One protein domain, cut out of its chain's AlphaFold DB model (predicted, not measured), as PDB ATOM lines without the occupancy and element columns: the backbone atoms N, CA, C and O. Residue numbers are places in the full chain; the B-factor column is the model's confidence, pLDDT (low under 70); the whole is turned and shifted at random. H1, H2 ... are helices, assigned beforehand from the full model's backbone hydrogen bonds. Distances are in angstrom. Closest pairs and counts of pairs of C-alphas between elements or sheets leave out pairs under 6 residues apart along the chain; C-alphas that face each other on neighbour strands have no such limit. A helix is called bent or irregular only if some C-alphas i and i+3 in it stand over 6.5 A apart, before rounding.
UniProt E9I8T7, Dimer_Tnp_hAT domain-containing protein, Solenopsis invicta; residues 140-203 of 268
ATOM      1  N   LEU A 140     282.582 216.969 176.271       64.00
ATOM      2  CA  LEU A 140     282.820 215.721 176.983       64.00
ATOM      3  C   LEU A 140     282.334 215.770 178.439       64.00
ATOM      4  O   LEU A 140     281.815 214.776 178.938       64.00
ATOM      5  N   PHE A 141     282.504 216.907 179.128       63.78
ATOM      6  CA  PHE A 141     282.138 217.008 180.536       63.78
ATOM      7  C   PHE A 141     280.627 216.842 180.692       63.78
ATOM      8  O   PHE A 141     280.237 216.040 181.533       63.78
ATOM      9  N   SER A 142     279.799 217.498 179.857       62.47
ATOM     10  CA  SER A 142     278.321 217.380 179.866       62.47
ATOM     11  C   SER A 142     277.791 215.958 179.817       62.47
ATOM     12  O   SER A 142     276.744 215.663 180.383       62.47
ATOM     13  N   GLU A 143     278.540 215.049 179.212       67.94
ATOM     14  CA  GLU A 143     278.141 213.654 179.109       67.94
ATOM     15  C   GLU A 143     278.546 212.827 180.337       67.94
ATOM     16  O   GLU A 143     278.249 211.643 180.386       67.94
ATOM     17  N   PHE A 144     279.190 213.410 181.357       71.12
ATOM     18  CA  PHE A 144     279.573 212.725 182.599       71.12
ATOM     19  C   PHE A 144     278.468 212.712 183.670       71.12
ATOM     20  O   PHE A 144     278.691 212.174 184.757       71.12
ATOM     21  N   GLU A 145     277.266 213.234 183.383       67.94
ATOM     22  CA  GLU A 145     276.100 213.186 184.287       67.94
ATOM     23  C   GLU A 145     275.810 211.780 184.813       67.94
ATOM     24  O   GLU A 145     275.547 211.605 186.005       67.94
ATOM     25  N   PHE A 146     275.938 210.765 183.953       73.06
ATOM     26  CA  PHE A 146     275.670 209.369 184.311       73.06
ATOM     27  C   PHE A 146     276.630 208.806 185.373       73.06
ATOM     28  O   PHE A 146     276.344 207.768 185.966       73.06
ATOM     29  N   VAL A 147     277.773 209.456 185.618       70.06
ATOM     30  CA  VAL A 147     278.729 209.036 186.654       70.06
ATOM     31  C   VAL A 147     278.257 209.468 188.046       70.06
ATOM     32  O   VAL A 147     278.666 208.883 189.049       70.06
ATOM     33  N   ILE A 148     277.383 210.476 188.133       68.25
ATOM     34  CA  ILE A 148     276.845 210.972 189.401       68.25
ATOM     35  C   ILE A 148     275.701 210.046 189.840       68.25
ATOM     36  O   ILE A 148     274.657 210.033 189.189       68.25
ATOM     37  N   PRO A 149     275.828 209.316 190.970       67.06
ATOM     38  CA  PRO A 149     274.847 208.298 191.342       67.06
ATOM     39  C   PRO A 149     273.424 208.836 191.501       67.06
ATOM     40  O   PRO A 149     272.480 208.167 191.105       67.06
ATOM     41  N   SER A 150     273.248 210.045 192.048       66.69
ATOM     42  CA  SER A 150     271.918 210.636 192.237       66.69
ATOM     43  C   SER A 150     271.216 210.923 190.907       66.69
ATOM     44  O   SER A 150     270.076 210.508 190.729       66.69
ATOM     45  N   LEU A 151     271.918 211.551 189.958       67.56
ATOM     46  CA  LEU A 151     271.372 211.878 188.636       67.56
ATOM     47  C   LEU A 151     271.155 210.620 187.794       67.56
ATOM     48  O   LEU A 151     270.121 210.479 187.153       67.56
ATOM     49  N   ALA A 152     272.092 209.671 187.843       69.44
ATOM     50  CA  ALA A 152     271.961 208.397 187.146       69.44
ATOM     51  C   ALA A 152     270.750 207.591 187.645       69.44
ATOM     52  O   ALA A 152     270.011 207.021 186.844       69.44
ATOM     53  N   LEU A 153     270.512 207.574 188.963       71.38
ATOM     54  CA  LEU A 153     269.357 206.904 189.560       71.38
ATOM     55  C   LEU A 153     268.037 207.600 189.207       71.38
ATOM     56  O   LEU A 153     267.053 206.912 188.946       71.38
ATOM     57  N   GLU A 154     267.995 208.932 189.187       71.69
ATOM     58  CA  GLU A 154     266.814 209.694 188.755       71.69
ATOM     59  C   GLU A 154     266.510 209.487 187.270       71.69
ATOM     60  O   GLU A 154     265.373 209.179 186.916       71.69
ATOM     61  N   ALA A 155     267.524 209.569 186.406       70.00
ATOM     62  CA  ALA A 155     267.380 209.315 184.976       70.00
ATOM     63  C   ALA A 155     266.873 207.892 184.709       70.00
ATOM     64  O   ALA A 155     265.940 207.707 183.928       70.00
ATOM     65  N   HIS A 156     267.417 206.896 185.414       70.25
ATOM     66  CA  HIS A 156     266.952 205.515 185.317       70.25
ATOM     67  C   HIS A 156     265.508 205.349 185.819       70.25
ATOM     68  O   HIS A 156     264.705 204.693 185.162       70.25
ATOM     69  N   LYS A 157     265.140 205.957 186.959       75.44
ATOM     70  CA  LYS A 157     263.753 205.934 187.473       75.44
ATOM     71  C   LYS A 157     262.761 206.529 186.475       75.44
ATOM     72  O   LYS A 157     261.666 205.998 186.325       75.44
ATOM     73  N   ASN A 158     263.163 207.595 185.790       72.81
ATOM     74  CA  ASN A 158     262.327 208.321 184.840       72.81
ATOM     75  C   ASN A 158     262.439 207.791 183.399       72.81
ATOM     76  O   ASN A 158     261.886 208.402 182.489       72.81
ATOM     77  N   ASN A 159     263.147 206.673 183.168       68.25
ATOM     78  CA  ASN A 159     263.408 206.108 181.835       68.25
ATOM     79  C   ASN A 159     264.036 207.106 180.837       68.25
ATOM     80  O   ASN A 159     263.891 206.973 179.620       68.25
ATOM     81  N   ILE A 160     264.768 208.098 181.343       71.50
ATOM     82  CA  ILE A 160     265.476 209.081 180.528       71.50
ATOM     83  C   ILE A 160     266.749 208.414 180.008       71.50
ATOM     84  O   ILE A 160     267.595 207.961 180.783       71.50
ATOM     85  N   LEU A 161     266.884 208.333 178.684       66.06
ATOM     86  CA  LEU A 161     268.115 207.869 178.057       66.06
ATOM     87  C   LEU A 161     269.146 208.997 178.113       66.06
ATOM     88  O   LEU A 161     268.977 210.025 177.459       66.06
ATOM     89  N   ILE A 162     270.223 208.796 178.870       67.62
ATOM     90  CA  ILE A 162     271.360 209.717 178.843       67.62
ATOM     91  C   ILE A 162     272.042 209.574 177.482       67.62
ATOM     92  O   ILE A 162     272.350 208.460 177.045       67.62
ATOM     93  N   ASN A 163     272.259 210.696 176.794       68.69
ATOM     94  CA  ASN A 163     272.972 210.685 175.528       68.69
ATOM     95  C   ASN A 163     274.454 210.366 175.781       68.69
ATOM     96  O   ASN A 163     275.195 211.198 176.292       68.69
ATOM     97  N   LEU A 164     274.861 209.144 175.438       71.75
ATOM     98  CA  LEU A 164     276.238 208.660 175.547       71.75
ATOM     99  C   LEU A 164     276.888 208.486 174.166       71.75
ATOM    100  O   LEU A 164     277.905 207.802 174.058       71.75
ATOM    101  N   GLU A 165     276.294 209.035 173.099       73.94
ATOM    102  CA  GLU A 165     276.764 208.826 171.725       73.94
ATOM    103  C   GLU A 165     278.191 209.321 171.514       73.94
ATOM    104  O   GLU A 165     279.013 208.565 170.990       73.94
ATOM    105  N   ASN A 166     278.530 210.532 171.964       72.69
ATOM    106  CA  ASN A 166     279.865 211.072 171.712       72.69
ATOM    107  C   ASN A 166     280.918 210.376 172.573       72.69
ATOM    108  O   ASN A 166     281.950 209.978 172.038       72.69
ATOM    109  N   ILE A 167     280.653 210.127 173.861       72.94
ATOM    110  CA  ILE A 167     281.534 209.298 174.697       72.94
ATOM    111  C   ILE A 167     281.741 207.908 174.076       72.94
ATOM    112  O   ILE A 167     282.880 207.440 173.985       72.94
ATOM    113  N   CYS A 168     280.680 207.239 173.614       75.62
ATOM    114  CA  CYS A 168     280.802 205.929 172.970       75.62
ATOM    115  C   CYS A 168     281.590 206.004 171.658       75.62
ATOM    116  O   CYS A 168     282.325 205.071 171.347       75.62
ATOM    117  N   ASN A 169     281.479 207.099 170.903       78.94
ATOM    118  CA  ASN A 169     282.257 207.313 169.684       78.94
ATOM    119  C   ASN A 169     283.742 207.558 169.982       78.94
ATOM    120  O   ASN A 169     284.597 206.983 169.311       78.94
ATOM    121  N   ILE A 170     284.061 208.339 171.018       75.19
ATOM    122  CA  ILE A 170     285.442 208.594 171.459       75.19
ATOM    123  C   ILE A 170     286.103 207.296 171.944       75.19
ATOM    124  O   ILE A 170     287.257 207.025 171.619       75.19
ATOM    125  N   TYR A 171     285.360 206.457 172.671       76.06
ATOM    126  CA  TYR A 171     285.853 205.189 173.222       76.06
ATOM    127  C   TYR A 171     285.342 203.955 172.468       76.06
ATOM    128  O   TYR A 171     285.229 202.873 173.052       76.06
ATOM    129  N   LYS A 172     285.079 204.084 171.160       79.44
ATOM    130  CA  LYS A 172     284.497 203.020 170.317       79.44
ATOM    131  C   LYS A 172     285.337 201.739 170.288       79.44
ATOM    132  O   LYS A 172     284.804 200.649 170.110       79.44
ATOM    133  N   SER A 173     286.648 201.858 170.510       77.00
ATOM    134  CA  SER A 173     287.576 200.728 170.651       77.00
ATOM    135  C   SER A 173     287.355 199.906 171.927       77.00
ATOM    136  O   SER A 173     287.723 198.734 171.976       77.00
ATOM    137  N   PHE A 174     286.749 200.491 172.963       73.62
ATOM    138  CA  PHE A 174     286.546 199.851 174.262       73.62
ATOM    139  C   PHE A 174     285.097 199.442 174.525       73.62
ATOM    140  O   PHE A 174     284.891 198.523 175.334       73.62
ATOM    141  N   VAL A 175     284.121 200.128 173.915       77.00
ATOM    142  CA  VAL A 175     282.685 199.954 174.182       77.00
ATOM    143  C   VAL A 175     281.841 200.158 172.919       77.00
ATOM    144  O   VAL A 175     282.063 201.088 172.150       77.00
ATOM    145  N   ASN A 176     280.836 199.296 172.729       78.31
ATOM    146  CA  ASN A 176     279.856 199.399 171.649       78.31
ATOM    147  C   ASN A 176     278.586 200.123 172.129       78.31
ATOM    148  O   ASN A 176     277.992 199.755 173.143       78.31
ATOM    149  N   ILE A 177     278.142 201.118 171.361       74.88
ATOM    150  CA  ILE A 177     276.959 201.922 171.668       74.88
ATOM    151  C   ILE A 177     275.659 201.110 171.764       74.88
ATOM    152  O   ILE A 177     274.826 201.378 172.628       74.88
ATOM    153  N   ASN A 178     275.482 200.098 170.914       77.75
ATOM    154  CA  ASN A 178     274.270 199.282 170.906       77.75
ATOM    155  C   ASN A 178     274.180 198.443 172.182       77.75
ATOM    156  O   ASN A 178     273.101 198.304 172.754       77.75
ATOM    157  N   SER A 179     275.325 197.960 172.673       77.44
ATOM    158  CA  SER A 179     275.421 197.263 173.955       77.44
ATOM    159  C   SER A 179     275.063 198.188 175.118       77.44
ATOM    160  O   SER A 179     274.309 197.785 175.992       77.44
ATOM    161  N   VAL A 180     275.517 199.446 175.096       76.69
ATOM    162  CA  VAL A 180     275.175 200.454 176.119       76.69
ATOM    163  C   VAL A 180     273.682 200.793 176.107       76.69
ATOM    164  O   VAL A 180     273.052 200.800 177.162       76.69
ATOM    165  N   LYS A 181     273.088 201.024 174.927       75.75
ATOM    166  CA  LYS A 181     271.646 201.305 174.786       75.75
ATOM    167  C   LYS A 181     270.783 200.120 175.238       75.75
ATOM    168  O   LYS A 181     269.731 200.331 175.840       75.75
ATOM    169  N   TYR A 182     271.218 198.890 174.960       76.31
ATOM    170  CA  TYR A 182     270.543 197.677 175.424       76.31
ATOM    171  C   TYR A 182     270.653 197.517 176.945       76.31
ATOM    172  O   TYR A 182     269.643 197.298 177.610       76.31
ATOM    173  N   GLU A 183     271.853 197.702 177.505       77.44
ATOM    174  CA  GLU A 183     272.084 197.629 178.950       77.44
ATOM    175  C   GLU A 183     271.272 198.665 179.720       77.44
ATOM    176  O   GLU A 183     270.680 198.316 180.734       77.44
ATOM    177  N   TRP A 184     271.178 199.902 179.219       73.12
ATOM    178  CA  TRP A 184     270.388 200.966 179.849       73.12
ATOM    179  C   TRP A 184     268.904 200.600 179.983       73.12
ATOM    180  O   TRP A 184     268.258 200.962 180.960       73.12
ATOM    181  N   LYS A 185     268.361 199.860 179.008       71.19
ATOM    182  CA  LYS A 185     266.981 199.350 179.046       71.19
ATOM    183  C   LYS A 185     266.838 198.085 179.898       71.19
ATOM    184  O   LYS A 185     265.727 197.739 180.297       71.19
ATOM    185  N   SER A 186     267.933 197.373 180.154       68.19
ATOM    186  CA  SER A 186     267.940 196.134 180.926       68.19
ATOM    187  C   SER A 186     268.112 196.428 182.420       68.19
ATOM    188  O   SER A 186     269.025 197.134 182.833       68.19
ATOM    189  N   LYS A 187     267.257 195.858 183.271       61.62
ATOM    190  CA  LYS A 187     267.229 196.165 184.715       61.62
ATOM    191  C   LYS A 187     268.434 195.665 185.529       61.62
ATOM    192  O   LYS A 187     268.493 195.964 186.718       61.62
ATOM    193  N   TYR A 188     269.353 194.881 184.952       57.81
ATOM    194  CA  TYR A 188     270.204 194.003 185.769       57.81
ATOM    195  C   TYR A 188     271.707 194.008 185.478       57.81
ATOM    196  O   TYR A 188     272.439 193.461 186.297       57.81
ATOM    197  N   LEU A 189     272.219 194.626 184.404       59.62
ATOM    198  CA  LEU A 189     273.668 194.619 184.162       59.62
ATOM    199  C   LEU A 189     274.154 195.872 183.416       59.62
ATOM    200  O   LEU A 189     273.893 196.047 182.234       59.62
ATOM    201  N   PHE A 190     274.935 196.708 184.101       72.25
ATOM    202  CA  PHE A 190     275.561 197.913 183.541       72.25
ATOM    203  C   PHE A 190     277.058 197.697 183.288       72.25
ATOM    204  O   PHE A 190     277.890 198.481 183.740       72.25
ATOM    205  N   LYS A 191     277.447 196.597 182.634       77.75
ATOM    206  CA  LYS A 191     278.867 196.243 182.468       77.75
ATOM    207  C   LYS A 191     279.600 197.255 181.586       77.75
ATOM    208  O   LYS A 191     280.698 197.693 181.933       77.75
ATOM    209  N   HIS A 192     279.009 197.634 180.457       75.12
ATOM    210  CA  HIS A 192     279.597 198.595 179.529       75.12
ATOM    211  C   HIS A 192     279.524 200.013 180.092       75.12
ATOM    212  O   HIS A 192     280.519 200.728 180.048       75.12
ATOM    213  N   ILE A 193     278.407 200.385 180.715       75.50
ATOM    214  CA  ILE A 193     278.245 201.690 181.379       75.50
ATOM    215  C   ILE A 193     279.243 201.844 182.535       75.50
ATOM    216  O   ILE A 193     279.902 202.875 182.636       75.50
ATOM    217  N   ALA A 194     279.449 200.808 183.356       75.31
ATOM    218  CA  ALA A 194     280.462 200.820 184.411       75.31
ATOM    219  C   ALA A 194     281.883 200.936 183.841       75.31
ATOM    220  O   ALA A 194     282.717 201.640 184.409       75.31
ATOM    221  N   LYS A 195     282.166 200.292 182.701       75.75
ATOM    222  CA  LYS A 195     283.456 200.413 182.009       75.75
ATOM    223  C   LYS A 195     283.686 201.832 181.484       75.75
ATOM    224  O   LYS A 195     284.778 202.361 181.674       75.75
ATOM    225  N   ILE A 196     282.670 202.464 180.891       76.38
ATOM    226  CA  ILE A 196     282.738 203.876 180.485       76.38
ATOM    227  C   ILE A 196     282.943 204.762 181.719       76.38
ATOM    228  O   ILE A 196     283.858 205.576 181.718       76.38
ATOM    229  N   ALA A 197     282.163 204.574 182.788       73.81
ATOM    230  CA  ALA A 197     282.313 205.340 184.026       73.81
ATOM    231  C   ALA A 197     283.729 205.211 184.602       73.81
ATOM    232  O   ALA A 197     284.317 206.200 185.025       73.81
ATOM    233  N   LEU A 198     284.310 204.008 184.580       71.56
ATOM    234  CA  LEU A 198     285.687 203.769 185.008       71.56
ATOM    235  C   LEU A 198     286.696 204.526 184.142       71.56
ATOM    236  O   LEU A 198     287.580 205.162 184.704       71.56
ATOM    237  N   ILE A 199     286.558 204.489 182.812       71.50
ATOM    238  CA  ILE A 199     287.431 205.230 181.888       71.50
ATOM    239  C   ILE A 199     287.322 206.730 182.161       71.50
ATOM    240  O   ILE A 199     288.338 207.383 182.389       71.50
ATOM    241  N   VAL A 200     286.098 207.253 182.225       72.50
ATOM    242  CA  VAL A 200     285.822 208.658 182.536       72.50
ATOM    243  C   VAL A 200     286.476 209.056 183.854       72.50
ATOM    244  O   VAL A 200     287.224 210.021 183.875       72.50
ATOM    245  N   LEU A 201     286.294 208.268 184.917       66.81
ATOM    246  CA  LEU A 201     286.884 208.508 186.237       66.81
ATOM    247  C   LEU A 201     288.410 208.350 186.290       66.81
ATOM    248  O   LEU A 201     289.001 208.649 187.327       66.81
ATOM    249  N   THR A 202     289.047 207.826 185.240       66.06
ATOM    250  CA  THR A 202     290.514 207.757 185.121       66.06
ATOM    251  C   THR A 202     291.105 208.905 184.316       66.06
ATOM    252  O   THR A 202     292.326 209.048 184.295       66.06
ATOM    253  N   LEU A 203     290.276 209.735 183.676       65.75
ATOM    254  CA  LEU A 203     290.780 210.862 182.908       65.75
ATOM    255  C   LEU A 203     291.404 211.908 183.840       65.75
ATOM    256  O   LEU A 203     290.897 212.171 184.936       65.75
TER     257      LEU A 203
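This is residues 140 to 203 of the 268 residues of the protein "Dimer_Tnp_hAT domain-containing protein" of Solenopsis invicta (UniProt E9I8T7). Five short helices make a small compact cluster in which they mostly cross rather than line up: H1 and H4 lie at opposite sides, H5 runs between them, and H3 lies across from H5. H2 takes one end of the long axis, and the link of residues 158 to 164 folds back from it to H3. The printed part has 64 residues, is all helix in the order H1 H2 H3 H4 H5 and has no named strand. It is compact, with a radius of gyration of the C-alphas of 10.8 A and spans of 29 by 21 by 16 A.

H1, residues 140 to 147, is the hub. It touches H2, residues 149 to 157, only at the corner, and only just, with 3 pairs of C-alphas within 8 A; the closest are Phe 146 and Ala 152, 4.8 A. H1 only just touches H3, residues 165 to 170, with 3 such pairs, the closest being the C-alphas of Leu 140 and Ile 167, 6.9 A. H3 and H4, residues 177 to 185, form a helical hairpin at a steep tilt of 42 degrees; they only just touch, with 3 pairs, closest at C-alphas 168 and 177, 5.7 A. H4 touches H5, residues 191 to 200, at a steep tilt of 66 degrees, opposite ways, closest at C-alphas 180 and 192, 5.9 A. H5 only just touches H1, with 3 pairs, closest at C-alphas 147 and 197, 5.8 A. H1 and H4 are apart. In H2, H3, H4 and H5 every O i to N i+4 pair is within hydrogen-bond range; in H1 0 of 4 are, beside 3 of 5 O i to N i+3 pairs.

H1 begins at C-alpha 140 (282.820, 215.721, 176.983), measures 12.4 A and is irregular, C-alphas 143 and 146 being 7.2 A apart. H2 measures 12.0 A, H3 8.7 A, H4 12.7 A and H5 14.2 A, ending at C-alpha 200 (285.822, 208.658, 182.536).

The C-alphas of Asn 158 and Ser 173, the two farthest apart, are 29.9 A apart. The printed part has no cut and no long link. Its mean pLDDT is 71.6; 21 residues are under 70, among them 148 to 152 and 186 to 189.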